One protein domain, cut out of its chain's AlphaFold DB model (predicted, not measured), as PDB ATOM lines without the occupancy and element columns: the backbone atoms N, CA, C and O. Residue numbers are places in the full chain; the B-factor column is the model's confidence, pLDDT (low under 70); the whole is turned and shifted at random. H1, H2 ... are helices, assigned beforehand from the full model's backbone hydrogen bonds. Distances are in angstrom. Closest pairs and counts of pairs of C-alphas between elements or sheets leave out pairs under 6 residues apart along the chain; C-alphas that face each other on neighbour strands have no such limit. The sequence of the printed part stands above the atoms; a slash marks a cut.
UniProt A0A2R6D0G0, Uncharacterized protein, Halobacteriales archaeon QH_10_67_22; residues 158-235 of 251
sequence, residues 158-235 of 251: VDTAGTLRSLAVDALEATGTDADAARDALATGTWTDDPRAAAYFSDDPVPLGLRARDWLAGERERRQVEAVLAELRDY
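What this domain is: This is residues 158 to 235 of the 251 residues of an uncharacterized protein of Halobacteriales archaeon QH_10_67_22 (UniProt A0A2R6D0G0). Two longer helices, H1 and H5, lie loosely side by side, with the shorter H2 and H3 packed over one side of this pair, H2 on H1 and H3 crossing H5. H4 sits off at one end, near the beginning of H5, and the linking turn between H1 and H2 lies at the other end. The printed part has 78 residues with five named helices, H1 to H5 in chain order, and no named strand: all helix. It is compact, with a radius of gyration of the C-alphas of 12.4 A, and elongated, spanning 39 by 23 by 21 A.

How they stand to each other: H1, residues 158 to 174, touches H2, residues 179 to 188, with residues 168 to 173 alone; the closest C-alphas, of Val 169 and Ala 182, are 5.7 A apart, at a steep tilt of 59 degrees. H2 touches H3, residues 195 to 201, at Ala 187 and Phe 201, whose C-alphas are 5.6 A apart. H4, residues 208 to 216, is only just apart from H3, at 8.3 A. H5, residues 220 to 234, touches H3 about perpendicular, at 84 degrees, with the C-alphas of Ala 197 and Val 228 closest at 4.6 A. H5 is close to but not clearly touching H1, at a shallow tilt of 21 degrees, the same way; the C-alphas of Ala 168 and Leu 232 are closest, 6.7 A apart. H5 is likewise close but not clearly touching H4, at Asp 214 and Arg 220, C-alphas 5.0 A apart. Every O i to N i+4 pair is within hydrogen-bond range in H1, H2 and H4, against 2 of 3 in H3 and 10 of 11 in H5.

Where its parts are: H1 begins at C-alpha 158 (-28.718, -26.313, 36.754) and is 24.7 A long. H2 measures 14.2 A, H3 10.8 A and H4 12.2 A. H5, 21.8 A, ends at C-alpha 234 (-47.033, -25.379, 19.704).

The domain as a whole: The C-alphas farthest apart, of Gly 176 and Leu 216, are 39.3 A apart. The printed part has no cut and no long link. Mean pLDDT of the printed part is 93.4, and residue 158 is under 70.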
ATOM      1  N   VAL A 158     -28.413 -27.738  36.543       61.94
ATOM      2  CA  VAL A 158     -28.718 -26.313  36.754       61.94
ATOM      3  C   VAL A 158     -28.738 -25.557  35.420       61.94
ATOM      4  O   VAL A 158     -29.593 -24.693  35.214       61.94
ATOM      5  N   ASP A 159     -27.865 -25.930  34.482       80.88
ATOM      6  CA  ASP A 159     -27.790 -25.292  33.164       80.88
ATOM      7  C   ASP A 159     -29.009 -25.615  32.278       80.88
ATOM      8  O   ASP A 159     -29.547 -24.748  31.582       80.88
ATOM      9  N   THR A 160     -29.531 -26.844  32.371       86.31
ATOM     10  CA  THR A 160     -30.698 -27.273  31.580       86.31
ATOM     11  C   THR A 160     -31.968 -26.527  31.998       86.31
ATOM     12  O   THR A 160     -32.700 -26.022  31.143       86.31
ATOM     13  N   ALA A 161     -32.219 -26.399  33.306       90.00
ATOM     14  CA  ALA A 161     -33.391 -25.684  33.815       90.00
ATOM     15  C   ALA A 161     -33.336 -24.180  33.491       90.00
ATOM     16  O   ALA A 161     -34.352 -23.588  33.117       90.00
ATOM     17  N   GLY A 162     -32.149 -23.568  33.591       92.25
ATOM     18  CA  GLY A 162     -31.931 -22.173  33.204       92.25
ATOM     19  C   GLY A 162     -32.180 -21.939  31.713       92.25
ATOM     20  O   GLY A 162     -32.920 -21.022  31.348       92.25
ATOM     21  N   THR A 163     -31.641 -22.816  30.864       93.81
ATOM     22  CA  THR A 163     -31.821 -22.763  29.404       93.81
ATOM     23  C   THR A 163     -33.289 -22.920  29.009       93.81
ATOM     24  O   THR A 163     -33.806 -22.115  28.236       93.81
ATOM     25  N   LEU A 164     -33.995 -23.904  29.577       95.25
ATOM     26  CA  LEU A 164     -35.421 -24.114  29.307       95.25
ATOM     27  C   LEU A 164     -36.276 -22.940  29.780       95.25
ATOM     28  O   LEU A 164     -37.220 -22.565  29.090       95.25
ATOM     29  N   ARG A 165     -35.942 -22.335  30.926       96.38
ATOM     30  CA  ARG A 165     -36.643 -21.143  31.409       96.38
ATOM     31  C   ARG A 165     -36.442 -19.958  30.466       96.38
ATOM     32  O   ARG A 165     -37.419 -19.287  30.159       96.38
ATOM     33  N   SER A 166     -35.215 -19.717  29.997       95.44
ATOM     34  CA  SER A 166     -34.943 -18.649  29.022       95.44
ATOM     35  C   SER A 166     -35.733 -18.871  27.734       95.44
ATOM     36  O   SER A 166     -36.447 -17.977  27.300       95.44
ATOM     37  N   LEU A 167     -35.689 -20.092  27.188       95.44
ATOM     38  CA  LEU A 167     -36.423 -20.452  25.975       95.44
ATOM     39  C   LEU A 167     -37.940 -20.268  26.136       95.44
ATOM     40  O   LEU A 167     -38.607 -19.801  25.217       95.44
ATOM     41  N   ALA A 168     -38.488 -20.636  27.295       96.38
ATOM     42  CA  ALA A 168     -39.911 -20.486  27.569       96.38
ATOM     43  C   ALA A 168     -40.332 -19.012  27.674       96.38
ATOM     44  O   ALA A 168     -41.397 -18.651  27.177       96.38
ATOM     45  N   VAL A 169     -39.493 -18.155  28.271       97.12
ATOM     46  CA  VAL A 169     -39.722 -16.701  28.287       97.12
ATOM     47  C   VAL A 169     -39.700 -16.148  26.864       97.12
ATOM     48  O   VAL A 169     -40.660 -15.491  26.474       97.12
ATOM     49  N   ASP A 170     -38.686 -16.484  26.064       95.19
ATOM     50  CA  ASP A 170     -38.570 -16.011  24.678       95.19
ATOM     51  C   ASP A 170     -39.779 -16.445  23.823       95.19
ATOM     52  O   ASP A 170     -40.314 -15.665  23.029       95.19
ATOM     53  N   ALA A 171     -40.256 -17.682  24.006       95.19
ATOM     54  CA  ALA A 171     -41.436 -18.200  23.314       95.19
ATOM     55  C   ALA A 171     -42.725 -17.458  23.713       95.19
ATOM     56  O   ALA A 171     -43.556 -17.156  22.854       95.19
ATOM     57  N   LEU A 172     -42.888 -17.132  24.997       95.69
ATOM     58  CA  LEU A 172     -44.023 -16.347  25.488       95.69
ATOM     59  C   LEU A 172     -43.953 -14.894  25.003       95.69
ATOM     60  O   LEU A 172     -44.970 -14.347  24.568       95.69
ATOM     61  N   GLU A 173     -42.769 -14.283  24.997       95.88
ATOM     62  CA  GLU A 173     -42.556 -12.932  24.467       95.88
ATOM     63  C   GLU A 173     -42.897 -12.836  22.976       95.88
ATOM     64  O   GLU A 173     -43.520 -11.862  22.540       95.88
ATOM     65  N   ALA A 174     -42.598 -13.880  22.196       94.19
ATOM     66  CA  ALA A 174     -42.963 -13.949  20.781       94.19
ATOM     67  C   ALA A 174     -44.486 -13.879  20.537       94.19
ATOM     68  O   ALA A 174     -44.917 -13.440  19.468       94.19
ATOM     69  N   THR A 175     -45.310 -14.229  21.533       93.62
ATOM     70  CA  THR A 175     -46.779 -14.086  21.476       93.62
ATOM     71  C   THR A 175     -47.292 -12.703  21.884       93.62
ATOM     72  O   THR A 175     -48.499 -12.459  21.865       93.62
ATOM     73  N   GLY A 176     -46.392 -11.782  22.237       95.06
ATOM     74  CA  GLY A 176     -46.724 -10.443  22.721       95.06
ATOM     75  C   GLY A 176     -46.924 -10.354  24.235       95.06
ATOM     76  O   GLY A 176     -47.412  -9.329  24.715       95.06
ATOM     77  N   THR A 177     -46.561 -11.398  24.985       96.50
ATOM     78  CA  THR A 177     -46.524 -11.345  26.452       96.50
ATOM     79  C   THR A 177     -45.303 -10.541  26.898       96.50
ATOM     80  O   THR A 177     -44.221 -10.691  26.347       96.50
ATOM     81  N   ASP A 178     -45.465  -9.659  27.879       97.31
ATOM     82  CA  ASP A 178     -44.338  -8.946  28.487       97.31
ATOM     83  C   ASP A 178     -43.403  -9.914  29.242       97.31
ATOM     84  O   ASP A 178     -43.850 -10.936  29.757       97.31
ATOM     85  N   ALA A 179     -42.117  -9.574  29.341       96.44
ATOM     86  CA  ALA A 179     -41.096 -10.409  29.970       96.44
ATOM     87  C   ALA A 179     -41.416 -10.770  31.432       96.44
ATOM     88  O   ALA A 179     -41.208 -11.909  31.858       96.44
ATOM     89  N   ASP A 180     -41.909  -9.810  32.219       97.81
ATOM     90  CA  ASP A 180     -42.255 -10.032  33.623       97.81
ATOM     91  C   ASP A 180     -43.551 -10.840  33.731       97.81
ATOM     92  O   ASP A 180     -43.607 -11.809  34.488       97.81
ATOM     93  N   ALA A 181     -44.544 -10.540  32.890       98.00
ATOM     94  CA  ALA A 181     -45.763 -11.343  32.794       98.00
ATOM     95  C   ALA A 181     -45.482 -12.797  32.364       98.00
ATOM     96  O   ALA A 181     -46.119 -13.721  32.869       98.00
ATOM     97  N   ALA A 182     -44.515 -13.022  31.471       97.62
ATOM     98  CA  ALA A 182     -44.086 -14.351  31.044       97.62
ATOM     99  C   ALA A 182     -43.414 -15.113  32.195       97.62
ATOM    100  O   ALA A 182     -43.736 -16.277  32.438       97.62
ATOM    101  N   ARG A 183     -42.527 -14.456  32.953       97.81
ATOM    102  CA  ARG A 183     -41.909 -15.048  34.154       97.81
ATOM    103  C   ARG A 183     -42.951 -15.402  35.210       97.81
ATOM    104  O   ARG A 183     -42.887 -16.500  35.763       97.81
ATOM    105  N   ASP A 184     -43.922 -14.524  35.440       97.81
ATOM    106  CA  ASP A 184     -45.025 -14.770  36.371       97.81
ATOM    107  C   ASP A 184     -45.918 -15.927  35.895       97.81
ATOM    108  O   ASP A 184     -46.302 -16.789  36.692       97.81
ATOM    109  N   ALA A 185     -46.206 -16.013  34.594       97.50
ATOM    110  CA  ALA A 185     -46.967 -17.120  34.016       97.50
ATOM    111  C   ALA A 185     -46.234 -18.464  34.169       97.50
ATOM    112  O   ALA A 185     -46.858 -19.468  34.521       97.50
ATOM    113  N   LEU A 186     -44.910 -18.486  33.977       97.50
ATOM    114  CA  LEU A 186     -44.075 -19.669  34.213       97.50
ATOM    115  C   LEU A 186     -44.055 -20.065  35.692       97.50
ATOM    116  O   LEU A 186     -44.253 -21.237  36.010       97.50
ATOM    117  N   ALA A 187     -43.865 -19.101  36.597       97.12
ATOM    118  CA  ALA A 187     -43.807 -19.350  38.037       97.12
ATOM    119  C   ALA A 187     -45.146 -19.850  38.608       97.12
ATOM    120  O   ALA A 187     -45.160 -20.679  39.516       97.12
ATOM    121  N   THR A 188     -46.267 -19.377  38.062       96.62
ATOM    122  CA  THR A 188     -47.624 -19.802  38.454       96.62
ATOM    123  C   THR A 188     -48.134 -21.015  37.677       96.62
ATOM    124  O   THR A 188     -49.216 -21.516  37.972       96.62
ATOM    125  N   GLY A 189     -47.398 -21.475  36.661       97.12
ATOM    126  CA  GLY A 189     -47.817 -22.579  35.798       97.12
ATOM    127  C   GLY A 189     -49.019 -22.265  34.896       97.12
ATOM    128  O   GLY A 189     -49.608 -23.186  34.348       97.12
ATOM    129  N   THR A 190     -49.397 -20.993  34.725       97.31
ATOM    130  CA  THR A 190     -50.576 -20.576  33.933       97.31
ATOM    131  C   THR A 190     -50.308 -20.464  32.429       97.31
ATOM    132  O   THR A 190     -51.219 -20.191  31.653       97.31
ATOM    133  N   TRP A 191     -49.064 -20.693  32.011       96.81
ATOM    134  CA  TRP A 191     -48.626 -20.667  30.614       96.81
ATOM    135  C   TRP A 191     -49.045 -21.907  29.798       96.81
ATOM    136  O   TRP A 191     -48.915 -21.901  28.575       96.81
ATOM    137  N   THR A 192     -49.515 -22.975  30.446       96.81
ATOM    138  CA  THR A 192     -49.913 -24.241  29.805       96.81
ATOM    139  C   THR A 192     -51.026 -24.929  30.594       96.81
ATOM    140  O   THR A 192     -51.134 -24.764  31.810       96.81
ATOM    141  N   ASP A 193     -51.833 -25.733  29.902       96.62
ATOM    142  CA  ASP A 193     -52.834 -26.611  30.512       96.62
ATOM    143  C   ASP A 193     -52.259 -27.997  30.890       96.62
ATOM    144  O   ASP A 193     -52.921 -28.760  31.609       96.62
ATOM    145  N   ASP A 194     -51.043 -28.362  30.443       96.75
ATOM    146  CA  ASP A 194     -50.406 -29.630  30.823       96.75
ATOM    147  C   ASP A 194     -49.839 -29.538  32.258       96.75
ATOM    148  O   ASP A 194     -48.866 -28.818  32.512       96.75
ATOM    149  N   PRO A 195     -50.361 -30.328  33.221       96.38
ATOM    150  CA  PRO A 195     -49.916 -30.280  34.612       96.38
ATOM    151  C   PRO A 195     -48.450 -30.694  34.814       96.38
ATOM    152  O   PRO A 195     -47.871 -30.373  35.852       96.38
ATOM    153  N   ARG A 196     -47.840 -31.445  33.888       95.19
ATOM    154  CA  ARG A 196     -46.414 -31.802  33.953       95.19
ATOM    155  C   ARG A 196     -45.526 -30.644  33.536       95.19
ATOM    156  O   ARG A 196     -44.497 -30.445  34.182       95.19
ATOM    157  N   ALA A 197     -45.919 -29.932  32.482       96.69
ATOM    158  CA  ALA A 197     -45.193 -28.781  31.968       96.69
ATOM    159  C   ALA A 197     -45.323 -27.588  32.927       96.69
ATOM    160  O   ALA A 197     -44.307 -27.001  33.303       96.69
ATOM    161  N   ALA A 198     -46.533 -27.312  33.428       96.62
ATOM    162  CA  ALA A 198     -46.778 -26.280  34.439       96.62
ATOM    163  C   ALA A 198     -45.888 -26.477  35.680       96.62
ATOM    164  O   ALA A 198     -45.132 -25.584  36.067       96.62
ATOM    165  N   ALA A 199     -45.878 -27.698  36.224       95.62
ATOM    166  CA  ALA A 199     -45.112 -28.058  37.415       95.62
ATOM    167  C   ALA A 199     -43.587 -28.137  37.218       95.62
ATOM    168  O   ALA A 199     -42.879 -28.500  38.157       95.62
ATOM    169  N   TYR A 200     -43.063 -27.904  36.010       95.88
ATOM    170  CA  TYR A 200     -41.616 -27.851  35.791       95.88
ATOM    171  C   TYR A 200     -41.019 -26.519  36.267       95.88
ATOM    172  O   TYR A 200     -39.911 -26.499  36.801       95.88
ATOM    173  N   PHE A 201     -41.756 -25.413  36.103       96.06
ATOM    174  CA  PHE A 201     -41.297 -24.070  36.477       96.06
ATOM    175  C   PHE A 201     -41.942 -23.524  37.753       96.06
ATOM    176  O   PHE A 201     -41.361 -22.627  38.367       96.06
ATOM    177  N   SER A 202     -43.102 -24.056  38.149       95.19
ATOM    178  CA  SER A 202     -43.789 -23.690  39.388       95.19
ATOM    179  C   SER A 202     -43.387 -24.588  40.556       95.19
ATOM    180  O   SER A 202     -43.150 -25.781  40.371       95.19
ATOM    181  N   ASP A 203     -43.484 -24.066  41.777       92.12
ATOM    182  CA  ASP A 203     -43.377 -24.869  43.004       92.12
ATOM    183  C   ASP A 203     -44.630 -25.731  43.275       92.12
ATOM    184  O   ASP A 203     -44.657 -26.539  44.212       92.12
ATOM    185  N   ASP A 204     -45.676 -25.590  42.453       92.25
ATOM    186  CA  ASP A 204     -46.915 -26.338  42.607       92.25
ATOM    187  C   ASP A 204     -46.741 -27.828  42.260       92.25
ATOM    188  O   ASP A 204     -46.244 -28.203  41.191       92.25
ATOM    189  N   PRO A 205     -47.168 -28.741  43.152       90.50
ATOM    190  CA  PRO A 205     -46.955 -30.160  42.949       90.50
ATOM    191  C   PRO A 205     -47.936 -30.748  41.929       90.50
ATOM    192  O   PRO A 205     -49.152 -30.616  42.050       90.50
ATOM    193  N   VAL A 206     -47.410 -31.572  41.019       92.38
ATOM    194  CA  VAL A 206     -48.203 -32.401  40.093       92.38
ATOM    195  C   VAL A 206     -49.261 -33.239  40.859       92.38
ATOM    196  O   VAL A 206     -48.975 -33.755  41.953       92.38
ATOM    197  N   PRO A 207     -50.470 -33.472  40.306       91.94
ATOM    198  CA  PRO A 207     -51.472 -34.353  40.909       91.94
ATOM    199  C   PRO A 207     -50.918 -35.731  41.314       91.94
ATOM    200  O   PRO A 207     -50.125 -36.343  40.595       91.94
ATOM    201  N   LEU A 208     -51.358 -36.254  42.468       90.81
ATOM    202  CA  LEU A 208     -50.817 -37.488  43.069       90.81
ATOM    203  C   LEU A 208     -50.838 -38.698  42.122       90.81
ATOM    204  O   LEU A 208     -49.891 -39.478  42.104       90.81
ATOM    205  N   GLY A 209     -51.891 -38.842  41.309       90.38
ATOM    206  CA  GLY A 209     -52.006 -39.944  40.351       90.38
ATOM    207  C   GLY A 209     -50.942 -39.908  39.249       90.38
ATOM    208  O   GLY A 209     -50.438 -40.958  38.851       90.38
ATOM    209  N   LEU A 210     -50.562 -38.712  38.790       91.88
ATOM    210  CA  LEU A 210     -49.469 -38.532  37.833       91.88
ATOM    211  C   LEU A 210     -48.115 -38.755  38.508       91.88
ATOM    212  O   LEU A 210     -47.315 -39.520  37.979       91.88
ATOM    213  N   ARG A 211     -47.904 -38.224  39.722       90.12
ATOM    214  CA  ARG A 211     -46.681 -38.492  40.505       90.12
ATOM    215  C   ARG A 211     -46.441 -39.981  40.722       90.12
ATOM    216  O   ARG A 211     -45.323 -40.441  40.531       90.12
ATOM    217  N   ALA A 212     -47.476 -40.739  41.083       90.25
ATOM    218  CA  ALA A 212     -47.361 -42.182  41.274       90.25
ATOM    219  C   ALA A 212     -46.955 -42.902  39.977       90.25
ATOM    220  O   ALA A 212     -46.105 -43.789  40.008       90.25
ATOM    221  N   ARG A 213     -47.521 -42.504  38.829       89.38
ATOM    222  CA  ARG A 213     -47.151 -43.066  37.520       89.38
ATOM    223  C   ARG A 213     -45.726 -42.702  37.115       89.38
ATOM    224  O   ARG A 213     -44.990 -43.579  36.676       89.38
ATOM    225  N   ASP A 214     -45.339 -41.443  37.288       88.94
ATOM    226  CA  ASP A 214     -44.003 -40.957  36.932       88.94
ATOM    227  C   ASP A 214     -42.928 -41.590  37.820       88.94
ATOM    228  O   ASP A 214     -41.865 -41.964  37.323       88.94
ATOM    229  N   TRP A 215     -43.242 -41.797  39.103       87.88
ATOM    230  CA  TRP A 215     -42.400 -42.529  40.046       87.88
ATOM    231  C   TRP A 215     -42.246 -44.001  39.653       87.88
ATOM    232  O   TRP A 215     -41.121 -44.487  39.556       87.88
ATOM    233  N   LEU A 216     -43.348 -44.700  39.351       90.44
ATOM    234  CA  LEU A 216     -43.309 -46.103  38.911       90.44
ATOM    235  C   LEU A 216     -42.511 -46.296  37.618       90.44
ATOM    236  O   LEU A 216     -41.955 -47.368  37.391       90.44
ATOM    237  N   ALA A 217     -42.476 -45.274  36.770       86.31
ATOM    238  CA  ALA A 217     -41.792 -45.316  35.492       86.31
ATOM    239  C   ALA A 217     -40.347 -44.781  35.538       86.31
ATOM    240  O   ALA A 217     -39.681 -44.820  34.510       86.31
ATOM    241  N   GLY A 218     -39.865 -44.275  36.682       89.69
ATOM    242  CA  GLY A 218     -38.452 -43.935  36.919       89.69
ATOM    243  C   GLY A 218     -37.862 -42.786  36.090       89.69
ATOM    244  O   GLY A 218     -36.654 -42.598  36.091       89.69
ATOM    245  N   GLU A 219     -38.682 -42.016  35.374       87.00
ATOM    246  CA  GLU A 219     -38.218 -41.000  34.411       87.00
ATOM    247  C   GLU A 219     -39.063 -39.726  34.541       87.00
ATOM    248  O   GLU A 219     -39.672 -39.256  33.579       87.00
ATOM    249  N   ARG A 220     -39.190 -39.210  35.769       88.12
ATOM    250  CA  ARG A 220     -40.017 -38.027  36.041       88.12
ATOM    251  C   ARG A 220     -39.507 -36.805  35.278       88.12
ATOM    252  O   ARG A 220     -40.269 -36.202  34.535       88.12
ATOM    253  N   GLU A 221     -38.227 -36.482  35.438       88.94
ATOM    254  CA  GLU A 221     -37.631 -35.271  34.869       88.94
ATOM    255  C   GLU A 221     -37.669 -35.273  33.340       88.94
ATOM    256  O   GLU A 221     -38.178 -34.328  32.744       88.94
ATOM    257  N   ARG A 222     -37.258 -36.379  32.700       90.88
ATOM    258  CA  ARG A 222     -37.299 -36.503  31.234       90.88
ATOM    259  C   ARG A 222     -38.701 -36.249  30.679       90.88
ATOM    260  O   ARG A 222     -38.845 -35.513  29.714       90.88
ATOM    261  N   ARG A 223     -39.742 -36.806  31.310       91.19
ATOM    262  CA  ARG A 223     -41.133 -36.593  30.879       91.19
ATOM    263  C   ARG A 223     -41.624 -35.169  31.110       91.19
ATOM    264  O   ARG A 223     -42.453 -34.707  30.337       91.19
ATOM    265  N   GLN A 224     -41.162 -34.497  32.163       93.31
ATOM    266  CA  GLN A 224     -41.494 -33.089  32.382       93.31
ATOM    267  C   GLN A 224     -40.823 -32.207  31.327       93.31
ATOM    268  O   GLN A 224     -41.502 -31.381  30.730       93.31
ATOM    269  N   VAL A 225     -39.546 -32.443  31.015       95.12
ATOM    270  CA  VAL A 225     -38.838 -31.733  29.936       95.12
ATOM    271  C   VAL A 225     -39.488 -31.997  28.577       95.12
ATOM    272  O   VAL A 225     -39.723 -31.061  27.820       95.12
ATOM    273  N   GLU A 226     -39.832 -33.251  28.267       94.88
ATOM    274  CA  GLU A 226     -40.554 -33.607  27.037       94.88
ATOM    275  C   GLU A 226     -41.913 -32.897  26.944       94.88
ATOM    276  O   GLU A 226     -42.259 -32.420  25.867       94.88
ATOM    277  N   ALA A 227     -42.656 -32.791  28.052       95.69
ATOM    278  CA  ALA A 227     -43.920 -32.057  28.102       95.69
ATOM    279  C   ALA A 227     -43.712 -30.550  27.878       95.69
ATOM    280  O   ALA A 227     -44.396 -29.963  27.050       95.69
ATOM    281  N   VAL A 228     -42.715 -29.937  28.530       96.62
ATOM    282  CA  VAL A 228     -42.372 -28.520  28.313       96.62
ATOM    283  C   VAL A 228     -42.016 -28.264  26.850       96.62
ATOM    284  O   VAL A 228     -42.539 -27.342  26.238       96.62
ATOM    285  N   LEU A 229     -41.156 -29.098  26.264       96.06
ATOM    286  CA  LEU A 229     -40.760 -28.961  24.863       96.06
ATOM    287  C   LEU A 229     -41.918 -29.217  23.892       96.06
ATOM    288  O   LEU A 229     -41.918 -28.637  22.810       96.06
ATOM    289  N   ALA A 230     -42.871 -30.088  24.234       95.88
ATOM    290  CA  ALA A 230     -44.070 -30.301  23.430       95.88
ATOM    291  C   ALA A 230     -44.936 -29.036  23.404       95.88
ATOM    292  O   ALA A 230     -45.250 -28.555  22.322       95.88
ATOM    293  N   GLU A 231     -45.207 -28.448  24.569       96.19
ATOM    294  CA  GLU A 231     -45.988 -27.211  24.681       96.19
ATOM    295  C   GLU A 231     -45.287 -26.038  23.980       96.19
ATOM    296  O   GLU A 231     -45.901 -25.337  23.182       96.19
ATOM    297  N   LEU A 232     -43.976 -25.859  24.183       94.50
ATOM    298  CA  LEU A 232     -43.208 -24.778  23.543       94.50
ATOM    299  C   LEU A 232     -43.134 -24.890  22.013       94.50
ATOM    300  O   LEU A 232     -42.956 -23.878  21.340       94.50
ATOM    301  N   ARG A 233     -43.266 -26.093  21.438       93.12
ATOM    302  CA  ARG A 233     -43.323 -26.266  19.975       93.12
ATOM    303  C   ARG A 233     -44.632 -25.773  19.377       93.12
ATOM    304  O   ARG A 233     -44.627 -25.347  18.225       93.12
ATOM    305  N   ASP A 234     -45.713 -25.824  20.145       90.75
ATOM    306  CA  ASP A 234     -47.033 -25.379  19.704       90.75
ATOM    307  C   ASP A 234     -47.198 -23.851  19.833       90.75
ATOM    308  O   ASP A 234     -48.161 -23.279  19.315       90.75
ATOM    309  N   TYR A 235     -46.233 -23.163  20.459       88.12
ATOM    310  CA  TYR A 235     -46.234 -21.708  20.583       88.12
ATOM    311  C   TYR A 235     -45.917 -21.008  19.243       88.12
ATOM    312  O   TYR A 235     -44.881 -21.272  18.615       88.12
TER     313      TYR A 235